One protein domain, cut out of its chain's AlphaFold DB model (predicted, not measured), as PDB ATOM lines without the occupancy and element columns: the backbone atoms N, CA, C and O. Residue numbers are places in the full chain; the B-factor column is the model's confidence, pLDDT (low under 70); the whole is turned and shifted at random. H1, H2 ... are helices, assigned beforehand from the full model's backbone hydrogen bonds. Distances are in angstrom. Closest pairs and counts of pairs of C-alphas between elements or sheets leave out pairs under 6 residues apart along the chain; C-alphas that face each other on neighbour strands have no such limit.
ATOM      1  N   ILE A  34     139.541 183.199 128.515       59.88
ATOM      2  CA  ILE A  34     139.201 184.019 127.342       59.88
ATOM      3  C   ILE A  34     140.173 185.201 127.205       59.88
ATOM      4  O   ILE A  34     140.731 185.411 126.132       59.88
ATOM      5  N   ASP A  35     140.458 185.903 128.302       60.34
ATOM      6  CA  ASP A  35     141.434 186.997 128.362       60.34
ATOM      7  C   ASP A  35     142.867 186.485 128.073       60.34
ATOM      8  O   ASP A  35     143.675 187.198 127.481       60.34
ATOM      9  N   THR A  36     143.171 185.221 128.409       56.59
ATOM     10  CA  THR A  36     144.407 184.510 128.014       56.59
ATOM     11  C   THR A  36     144.271 183.636 126.764       56.59
ATOM     12  O   THR A  36     145.224 182.932 126.436       56.59
ATOM     13  N   LEU A  37     143.165 183.720 126.011       55.62
ATOM     14  CA  LEU A  37     142.942 183.103 124.690       55.62
ATOM     15  C   LEU A  37     142.893 184.155 123.559       55.62
ATOM     16  O   LEU A  37     142.913 183.784 122.391       55.62
ATOM     17  N   VAL A  38     143.015 185.449 123.891       53.84
ATOM     18  CA  VAL A  38     143.552 186.488 122.986       53.84
ATOM     19  C   VAL A  38     145.106 186.612 122.975       53.84
ATOM     20  O   VAL A  38     145.624 187.693 122.708       53.84
ATOM     21  N   PRO A  39     145.951 185.592 123.256       67.88
ATOM     22  CA  PRO A  39     147.357 185.661 122.936       67.88
ATOM     23  C   PRO A  39     147.522 185.639 121.423       67.88
ATOM     24  O   PRO A  39     146.785 184.929 120.728       67.88
ATOM     25  N   PRO A  40     148.594 186.273 120.933       69.38
ATOM     26  CA  PRO A  40     149.069 186.109 119.566       69.38
ATOM     27  C   PRO A  40     149.094 184.643 119.098       69.38
ATOM     28  O   PRO A  40     148.774 184.375 117.949       69.38
ATOM     29  N   ILE A  41     149.390 183.681 119.986       75.25
ATOM     30  CA  ILE A  41     149.443 182.240 119.675       75.25
ATOM     31  C   ILE A  41     148.099 181.677 119.198       75.25
ATOM     32  O   ILE A  41     148.073 180.947 118.216       75.25
ATOM     33  N   VAL A  42     146.989 181.972 119.885       77.19
ATOM     34  CA  VAL A  42     145.672 181.407 119.528       77.19
ATOM     35  C   VAL A  42     145.194 182.007 118.214       77.19
ATOM     36  O   VAL A  42     144.705 181.286 117.352       77.19
ATOM     37  N   SER A  43     145.412 183.312 118.030       80.38
ATOM     38  CA  SER A  43     145.099 183.999 116.778       80.38
ATOM     39  C   SER A  43     145.929 183.459 115.606       80.38
ATOM     40  O   SER A  43     145.361 183.123 114.571       80.38
ATOM     41  N   LYS A  44     147.245 183.273 115.783       83.25
ATOM     42  CA  LYS A  44     148.131 182.672 114.771       83.25
ATOM     43  C   LYS A  44     147.801 181.197 114.507       83.25
ATOM     44  O   LYS A  44     147.820 180.760 113.365       83.25
ATOM     45  N   GLY A  45     147.458 180.427 115.538       83.75
ATOM     46  CA  GLY A  45     147.049 179.028 115.390       83.75
ATOM     47  C   GLY A  45     145.729 178.888 114.631       83.75
ATOM     48  O   GLY A  45     145.595 178.019 113.771       83.75
ATOM     49  N   LEU A  46     144.773 179.785 114.889       88.38
ATOM     50  CA  LEU A  46     143.528 179.862 114.131       88.38
ATOM     51  C   LEU A  46     143.777 180.278 112.674       88.38
ATOM     52  O   LEU A  46     143.126 179.746 111.780       88.38
ATOM     53  N   GLN A  47     144.742 181.166 112.428       88.81
ATOM     54  CA  GLN A  47     145.154 181.556 111.078       88.81
ATOM     55  C   GLN A  47     145.704 180.360 110.287       88.81
ATOM     56  O   GLN A  47     145.227 180.105 109.186       88.81
ATOM     57  N   VAL A  48     146.604 179.564 110.881       88.56
ATOM     58  CA  VAL A  48     147.106 178.310 110.282       88.56
ATOM     59  C   VAL A  48     145.973 177.327 109.985       88.56
ATOM     60  O   VAL A  48     145.952 176.696 108.929       88.56
ATOM     61  N   ALA A  49     145.022 177.178 110.912       85.06
ATOM     62  CA  ALA A  49     143.872 176.302 110.705       85.06
ATOM     63  C   ALA A  49     142.990 176.793 109.545       85.06
ATOM     64  O   ALA A  49     142.558 175.986 108.726       85.06
ATOM     65  N   SER A  50     142.765 178.107 109.443       89.25
ATOM     66  CA  SER A  50     141.983 178.717 108.366       89.25
ATOM     67  C   SER A  50     142.641 178.520 107.001       89.25
ATOM     68  O   SER A  50     141.993 178.011 106.093       89.25
ATOM     69  N   SER A  51     143.932 178.833 106.852       88.44
ATOM     70  CA  SER A  51     144.627 178.652 105.570       88.44
ATOM     71  C   SER A  51     144.807 177.181 105.193       88.44
ATOM     72  O   SER A  51     144.808 176.838 104.010       88.44
ATOM     73  N   GLY A  52     144.876 176.285 106.182       88.25
ATOM     74  CA  GLY A  52     144.809 174.841 105.960       88.25
ATOM     75  C   GLY A  52     143.459 174.396 105.390       88.25
ATOM     76  O   GLY A  52     143.422 173.583 104.465       88.25
ATOM     77  N   LEU A  53     142.351 174.949 105.895       90.94
ATOM     78  CA  LEU A  53     141.017 174.694 105.344       90.94
ATOM     79  C   LEU A  53     140.887 175.256 103.924       90.94
ATOM     80  O   LEU A  53     140.436 174.528 103.041       90.94
ATOM     81  N   ASP A  54     141.349 176.482 103.671       89.94
ATOM     82  CA  ASP A  54     141.331 177.080 102.328       89.94
ATOM     83  C   ASP A  54     142.118 176.233 101.320       89.94
ATOM     84  O   ASP A  54     141.681 176.020 100.187       89.94
ATOM     85  N   LEU A  55     143.255 175.670 101.737       89.69
ATOM     86  CA  LEU A  55     144.031 174.746 100.917       89.69
ATOM     87  C   LEU A  55     143.266 173.446 100.612       89.69
ATOM     88  O   LEU A  55     143.262 172.999  99.463       89.69
ATOM     89  N   ILE A  56     142.625 172.837 101.615       90.50
ATOM     90  CA  ILE A  56     141.872 171.579 101.452       90.50
ATOM     91  C   ILE A  56     140.642 171.781 100.561       90.50
ATOM     92  O   ILE A  56     140.337 170.922  99.735       90.50
ATOM     93  N   TYR A  57     139.957 172.917 100.700       88.50
ATOM     94  CA  TYR A  57     138.725 173.232  99.975       88.50
ATOM     95  C   TYR A  57     138.946 174.061  98.699       88.50
ATOM     96  O   TYR A  57     137.992 174.584  98.122       88.50
ATOM     97  N   SER A  58     140.188 174.172  98.220       87.25
ATOM     98  CA  SER A  58     140.504 174.881  96.976       87.25
ATOM     99  C   SER A  58     139.863 174.202  95.762       87.25
ATOM    100  O   SER A  58     140.128 173.035  95.476       87.25
ATOM    101  N   ASN A  59     139.064 174.961  95.007       83.62
ATOM    102  CA  ASN A  59     138.251 174.431  93.906       83.62
ATOM    103  C   ASN A  59     138.969 174.393  92.545       83.62
ATOM    104  O   ASN A  59     138.437 173.832  91.587       83.62
ATOM    105  N   ASN A  60     140.167 174.971  92.426       87.75
ATOM    106  CA  ASN A  60     140.972 174.901  91.206       87.75
ATOM    107  C   ASN A  60     142.483 174.858  91.510       87.75
ATOM    108  O   ASN A  60     142.925 175.085  92.638       87.75
ATOM    109  N   GLY A  61     143.284 174.525  90.490       83.25
ATOM    110  CA  GLY A  61     144.732 174.348  90.633       83.25
ATOM    111  C   GLY A  61     145.488 175.624  91.018       83.25
ATOM    112  O   GLY A  61     146.430 175.545  91.801       83.25
ATOM    113  N   GLN A  62     145.058 176.788  90.523       85.31
ATOM    114  CA  GLN A  62     145.698 178.077  90.809       85.31
ATOM    115  C   GLN A  62     145.457 178.517  92.263       85.31
ATOM    116  O   GLN A  62     146.393 178.923  92.957       85.31
ATOM    117  N   ASP A  63     144.223 178.358  92.746       87.94
ATOM    118  CA  ASP A  63     143.839 178.619  94.134       87.94
ATOM    119  C   ASP A  63     144.589 177.682  95.072       87.94
ATOM    120  O   ASP A  63     145.097 178.110  96.101       87.94
ATOM    121  N   ARG A  64     144.768 176.415  94.681       89.25
ATOM    122  CA  ARG A  64     145.504 175.442  95.491       89.25
ATOM    123  C   ARG A  64     146.983 175.801  95.649       89.25
ATOM    124  O   ARG A  64     147.540 175.603  96.725       89.25
ATOM    125  N   VAL A  65     147.628 176.337  94.610       90.94
ATOM    126  CA  VAL A  65     149.029 176.806  94.682       90.94
ATOM    127  C   VAL A  65     149.143 178.049  95.565       90.94
ATOM    128  O   VAL A  65     150.028 178.133  96.422       90.94
ATOM    129  N   THR A  66     148.208 178.984  95.411       91.94
ATOM    130  CA  THR A  66     148.135 180.202  96.230       91.94
ATOM    131  C   THR A  66     147.889 179.864  97.703       91.94
ATOM    132  O   THR A  66     148.656 180.270  98.573       91.94
ATOM    133  N   ASN A  67     146.894 179.027  97.990       90.88
ATOM    134  CA  ASN A  67     146.528 178.626  99.345       90.88
ATOM    135  C   ASN A  67     147.601 177.759 100.006       90.88
ATOM    136  O   ASN A  67     147.818 177.871 101.208       90.88
ATOM    137  N   MET A  68     148.355 176.968  99.234       91.62
ATOM    138  CA  MET A  68     149.534 176.259  99.745       91.62
ATOM    139  C   MET A  68     150.616 177.237 100.207       91.62
ATOM    140  O   MET A  68     151.261 177.014 101.230       91.62
ATOM    141  N   THR A  69     150.822 178.315  99.452       92.25
ATOM    142  CA  THR A  69     151.809 179.346  99.790       92.25
ATOM    143  C   THR A  69     151.384 180.099 101.050       92.25
ATOM    144  O   THR A  69     152.178 180.234 101.978       92.25
ATOM    145  N   ASN A  70     150.109 180.485 101.136       89.56
ATOM    146  CA  ASN A  70     149.533 181.126 102.319       89.56
ATOM    147  C   ASN A  70     149.630 180.224 103.556       89.56
ATOM    148  O   ASN A  70     150.146 180.653 104.584       89.56
ATOM    149  N   PHE A  71     149.254 178.949 103.431       93.19
ATOM    150  CA  PHE A  71     149.371 177.971 104.512       93.19
ATOM    151  C   PHE A  71     150.814 177.821 105.007       93.19
ATOM    152  O   PHE A  71     151.063 177.833 106.211       93.19
ATOM    153  N   ARG A  72     151.792 177.726 104.097       88.62
ATOM    154  CA  ARG A  72     153.217 177.651 104.467       88.62
ATOM    155  C   ARG A  72     153.680 178.892 105.227       88.62
ATOM    156  O   ARG A  72     154.368 178.753 106.237       88.62
ATOM    157  N   ASN A  73     153.287 180.078 104.767       91.25
ATOM    158  CA  ASN A  73     153.635 181.339 105.417       91.25
ATOM    159  C   ASN A  73     153.008 181.442 106.813       91.25
ATOM    160  O   ASN A  73     153.692 181.805 107.768       91.25
ATOM    161  N   ASP A  74     151.741 181.058 106.961       88.69
ATOM    162  CA  ASP A  74     151.047 181.073 108.251       88.69
ATOM    163  C   ASP A  74     151.660 180.077 109.241       88.69
ATOM    164  O   ASP A  74     151.838 180.404 110.416       88.69
ATOM    165  N   VAL A  75     152.049 178.884 108.773       85.38
ATOM    166  CA  VAL A  75     152.773 177.900 109.592       85.38
ATOM    167  C   VAL A  75     154.113 178.470 110.059       85.38
ATOM    168  O   VAL A  75     154.434 178.359 111.243       85.38
ATOM    169  N   GLY A  76     154.872 179.119 109.168       86.56
ATOM    170  CA  GLY A  76     156.112 179.815 109.529       86.56
ATOM    171  C   GLY A  76     155.874 180.878 110.605       86.56
ATOM    172  O   GLY A  76     156.480 180.830 111.672       86.56
ATOM    173  N   ASN A  77     154.888 181.750 110.389       88.06
ATOM    174  CA  ASN A  77     154.498 182.812 111.321       88.06
ATOM    175  C   ASN A  77     154.022 182.300 112.693       88.06
ATOM    176  O   ASN A  77     154.121 183.030 113.689       88.06
ATOM    177  N   PHE A  78     153.449 181.095 112.744       87.38
ATOM    178  CA  PHE A  78     153.039 180.433 113.980       87.38
ATOM    179  C   PHE A  78     154.233 179.837 114.729       87.38
ATOM    180  O   PHE A  78     154.332 180.010 115.942       87.38
ATOM    181  N   ILE A  79     155.155 179.182 114.020       81.75
ATOM    182  CA  ILE A  79     156.382 178.618 114.604       81.75
ATOM    183  C   ILE A  79     157.310 179.727 115.116       81.75
ATOM    184  O   ILE A  79     157.924 179.561 116.168       81.75
ATOM    185  N   ASP A  80     157.371 180.864 114.420       83.62
ATOM    186  CA  ASP A  80     158.159 182.037 114.817       83.62
ATOM    187  C   ASP A  80     157.566 182.811 116.002       83.62
ATOM    188  O   ASP A  80     158.200 183.731 116.525       83.62
ATOM    189  N   GLU A  81     156.368 182.453 116.470       84.44
ATOM    190  CA  GLU A  81     155.828 183.037 117.693       84.44
ATOM    191  C   GLU A  81     156.753 182.679 118.883       84.44
ATOM    192  O   GLU A  81     157.010 181.495 119.120       84.44
ATOM    193  N   PRO A  82     157.256 183.663 119.660       83.25
ATOM    194  CA  PRO A  82     158.270 183.436 120.694       83.25
ATOM    195  C   PRO A  82     157.968 182.328 121.715       83.25
ATOM    196  O   PRO A  82     158.858 181.570 122.090       83.25
ATOM    197  N   ARG A  83     156.724 182.209 122.176       79.69
ATOM    198  CA  ARG A  83     156.257 181.182 123.117       79.69
ATOM    199  C   ARG A  83     156.109 179.819 122.444       79.69
ATOM    200  O   ARG A  83     156.401 178.812 123.088       79.69
ATOM    201  N   VAL A  84     155.682 179.761 121.178       77.75
ATOM    202  CA  VAL A  84     155.652 178.506 120.396       77.75
ATOM    203  C   VAL A  84     157.076 178.015 120.164       77.75
ATOM    204  O   VAL A  84     157.400 176.875 120.492       77.75
ATOM    205  N   ARG A  85     157.950 178.908 119.705       79.06
ATOM    206  CA  ARG A  85     159.371 178.653 119.496       79.06
ATOM    207  C   ARG A  85     160.064 178.182 120.771       79.06
ATOM    208  O   ARG A  85     160.703 177.134 120.767       79.06
ATOM    209  N   GLN A  86     159.859 178.884 121.882       77.31
ATOM    210  CA  GLN A  86     160.397 178.493 123.183       77.31
ATOM    211  C   GLN A  86     159.855 177.130 123.643       77.31
ATOM    212  O   GLN A  86     160.598 176.332 124.213       77.31
ATOM    213  N   SER A  87     158.579 176.829 123.384       74.44
ATOM    214  CA  SER A  87     157.990 175.515 123.676       74.44
ATOM    215  C   SER A  87     158.643 174.400 122.851       74.44
ATOM    216  O   SER A  87     158.985 173.355 123.406       74.44
ATOM    217  N   ILE A  88     158.894 174.630 121.556       73.19
ATOM    218  CA  ILE A  88     159.595 173.693 120.662       73.19
ATOM    219  C   ILE A  88     161.038 173.469 121.134       73.19
ATOM    220  O   ILE A  88     161.466 172.323 121.269       73.19
ATOM    221  N   GLU A  89     161.771 174.543 121.434       71.69
ATOM    222  CA  GLU A  89     163.161 174.491 121.908       71.69
ATOM    223  C   GLU A  89     163.289 173.756 123.256       71.69
ATOM    224  O   GLU A  89     164.226 172.980 123.466       71.69
ATOM    225  N   ASN A  90     162.318 173.938 124.155       70.94
ATOM    226  CA  ASN A  90     162.289 173.293 125.468       70.94
ATOM    227  C   ASN A  90     161.765 171.847 125.437       70.94
ATOM    228  O   ASN A  90     161.913 171.111 126.422       70.94
ATOM    229  N   ASN A  91     161.156 171.407 124.332       65.56
ATOM    230  CA  ASN A  91     160.580 170.074 124.231       65.56
ATOM    231  C   ASN A  91     161.670 169.005 124.020       65.56
ATOM    232  O   ASN A  91     162.235 168.836 122.938       65.56
ATOM    233  N   ARG A  92     161.929 168.210 125.069       55.72
ATOM    234  CA  ARG A  92     162.916 167.113 125.051       55.72
ATOM    235  C   ARG A  92     162.575 165.980 124.075       55.72
ATOM    236  O   ARG A  92     163.482 165.235 123.729       55.72
ATOM    237  N   TYR A  93     161.322 165.857 123.634       53.72
ATOM    238  CA  TYR A  93     160.896 164.857 122.650       53.72
ATOM    239  C   TYR A  93     161.146 165.295 121.200       53.72
ATOM    240  O   TYR A  93     161.259 164.435 120.338       53.72
ATOM    241  N   ILE A  94     161.285 166.602 120.925       54.69
ATOM    242  CA  ILE A  94     161.754 167.124 119.621       54.69
ATOM    243  C   ILE A  94     163.292 167.126 119.566       54.69
ATOM    244  O   ILE A  94     163.879 167.034 118.488       54.69
ATOM    245  N   ARG A  95     163.968 167.119 120.729       51.78
ATOM    246  CA  ARG A  95     165.399 166.776 120.870       51.78
ATOM    247  C   ARG A  95     165.635 165.282 120.602       51.78
ATOM    248  O   ARG A  95     166.180 164.568 121.444       51.78
ATOM    249  N   LEU A  96     165.234 164.790 119.434       52.81
ATOM    250  CA  LEU A  96     165.652 163.480 118.967       52.81
ATOM    251  C   LEU A  96     167.122 163.568 118.556       52.81
ATOM    252  O   LEU A  96     167.477 164.224 117.586       52.81
ATOM    253  N   HIS A  97     167.942 162.821 119.292       46.78
ATOM    254  CA  HIS A  97     169.248 162.307 118.889       46.78
ATOM    255  C   HIS A  97     170.464 163.269 118.976       46.78
ATOM    256  O   HIS A  97     170.435 164.376 118.441       46.78
ATOM    257  N   PRO A  98     171.594 162.836 119.583       53.72
ATOM    258  CA  PRO A  98     172.820 163.639 119.722       53.72
ATOM    259  C   PRO A  98     173.489 164.036 118.391       53.72
ATOM    260  O   PRO A  98     174.368 164.893 118.395       53.72
ATOM    261  N   ASN A  99     173.044 163.466 117.265       53.59
ATOM    262  CA  ASN A  99     173.559 163.741 115.920       53.59
ATOM    263  C   ASN A  99     172.634 164.625 115.062       53.59
ATOM    264  O   ASN A  99     172.946 164.866 113.898       53.59
ATOM    265  N   VAL A 100     171.507 165.117 115.596       51.41
ATOM    266  CA  VAL A 100     170.662 166.089 114.884       51.41
ATOM    267  C   VAL A 100     171.154 167.504 115.218       51.41
ATOM    268  O   VAL A 100     171.248 167.855 116.399       51.41
TER     269      VAL A 100
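This is residues 34 to 100 of the 122 residues of an uncharacterized protein of Streblomastix strix (UniProt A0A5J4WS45). The model is a long helical hairpin: H1 and H2 lie side by side, running opposite ways, and the short helix H3 is set crosswise near the open end of the hairpin, where H1 begins and H2 ends. Residues 89 to 100, of which 89 and 90 belong to H3, stick out from this body as a free tail. The printed part has 67 residues with three named helices, in the order H1, H2, H3, and no named strand; the class is all helix. The whole is loose, with a radius of gyration of the C-alphas of 15.0 A, and flat, spanning 43 by 39 by 14 A.

H1, residues 40 to 56, touches H2, residues 61 to 79, with 25 pairs of C-alphas within 8 A. Their closest C-alphas, those of Leu 55 and Asn 67, are 4.9 A apart. The two helices stand at a shallow tilt of 20 degrees and run opposite ways, and they form a helical hairpin over a tight link of 4 residues. H3, residues 82 to 90, follows H2 after a tight link of 2 residues. H2 and H3 are close but not clearly touching, about perpendicular at 73 degrees; their closest C-alphas, those of Ile 79 and Arg 85, are 5.7 A apart. H1 and H3 are also close but not clearly touching, about perpendicular at 87 degrees; their closest C-alphas, those of Ile 41 and Val 84, are 7.3 A apart. In H1, H2 and H3 every backbone O i to N i+4 pair is within hydrogen-bond range.

H1 runs from Pro 40, with its C-alpha at (149.069, 186.109, 119.566), to Ile 56, 24.3 A from first to last C-alpha. H2 runs from Gly 61, with its C-alpha at (144.732, 174.348, 90.633), to Ile 79 and is the longest helix by residues, 27.0 A from first to last C-alpha. H3 runs from Pro 82 to Asn 90, 11.9 A from first to last C-alpha, and ends with C-alpha 90 at (162.289, 173.293, 125.468).

The two C-alphas farthest apart are those of Asn 59 and Pro 98, at 44.5 A. Without the free stretch the body has 55 residues and spans 38 by 23 by 11 A. The printed part has no cut, and the links H1 to H2 and H2 to H3 are tight. The mean pLDDT of the printed part is 78.0; residues 34 to 40 and 91 to 100 are under 70.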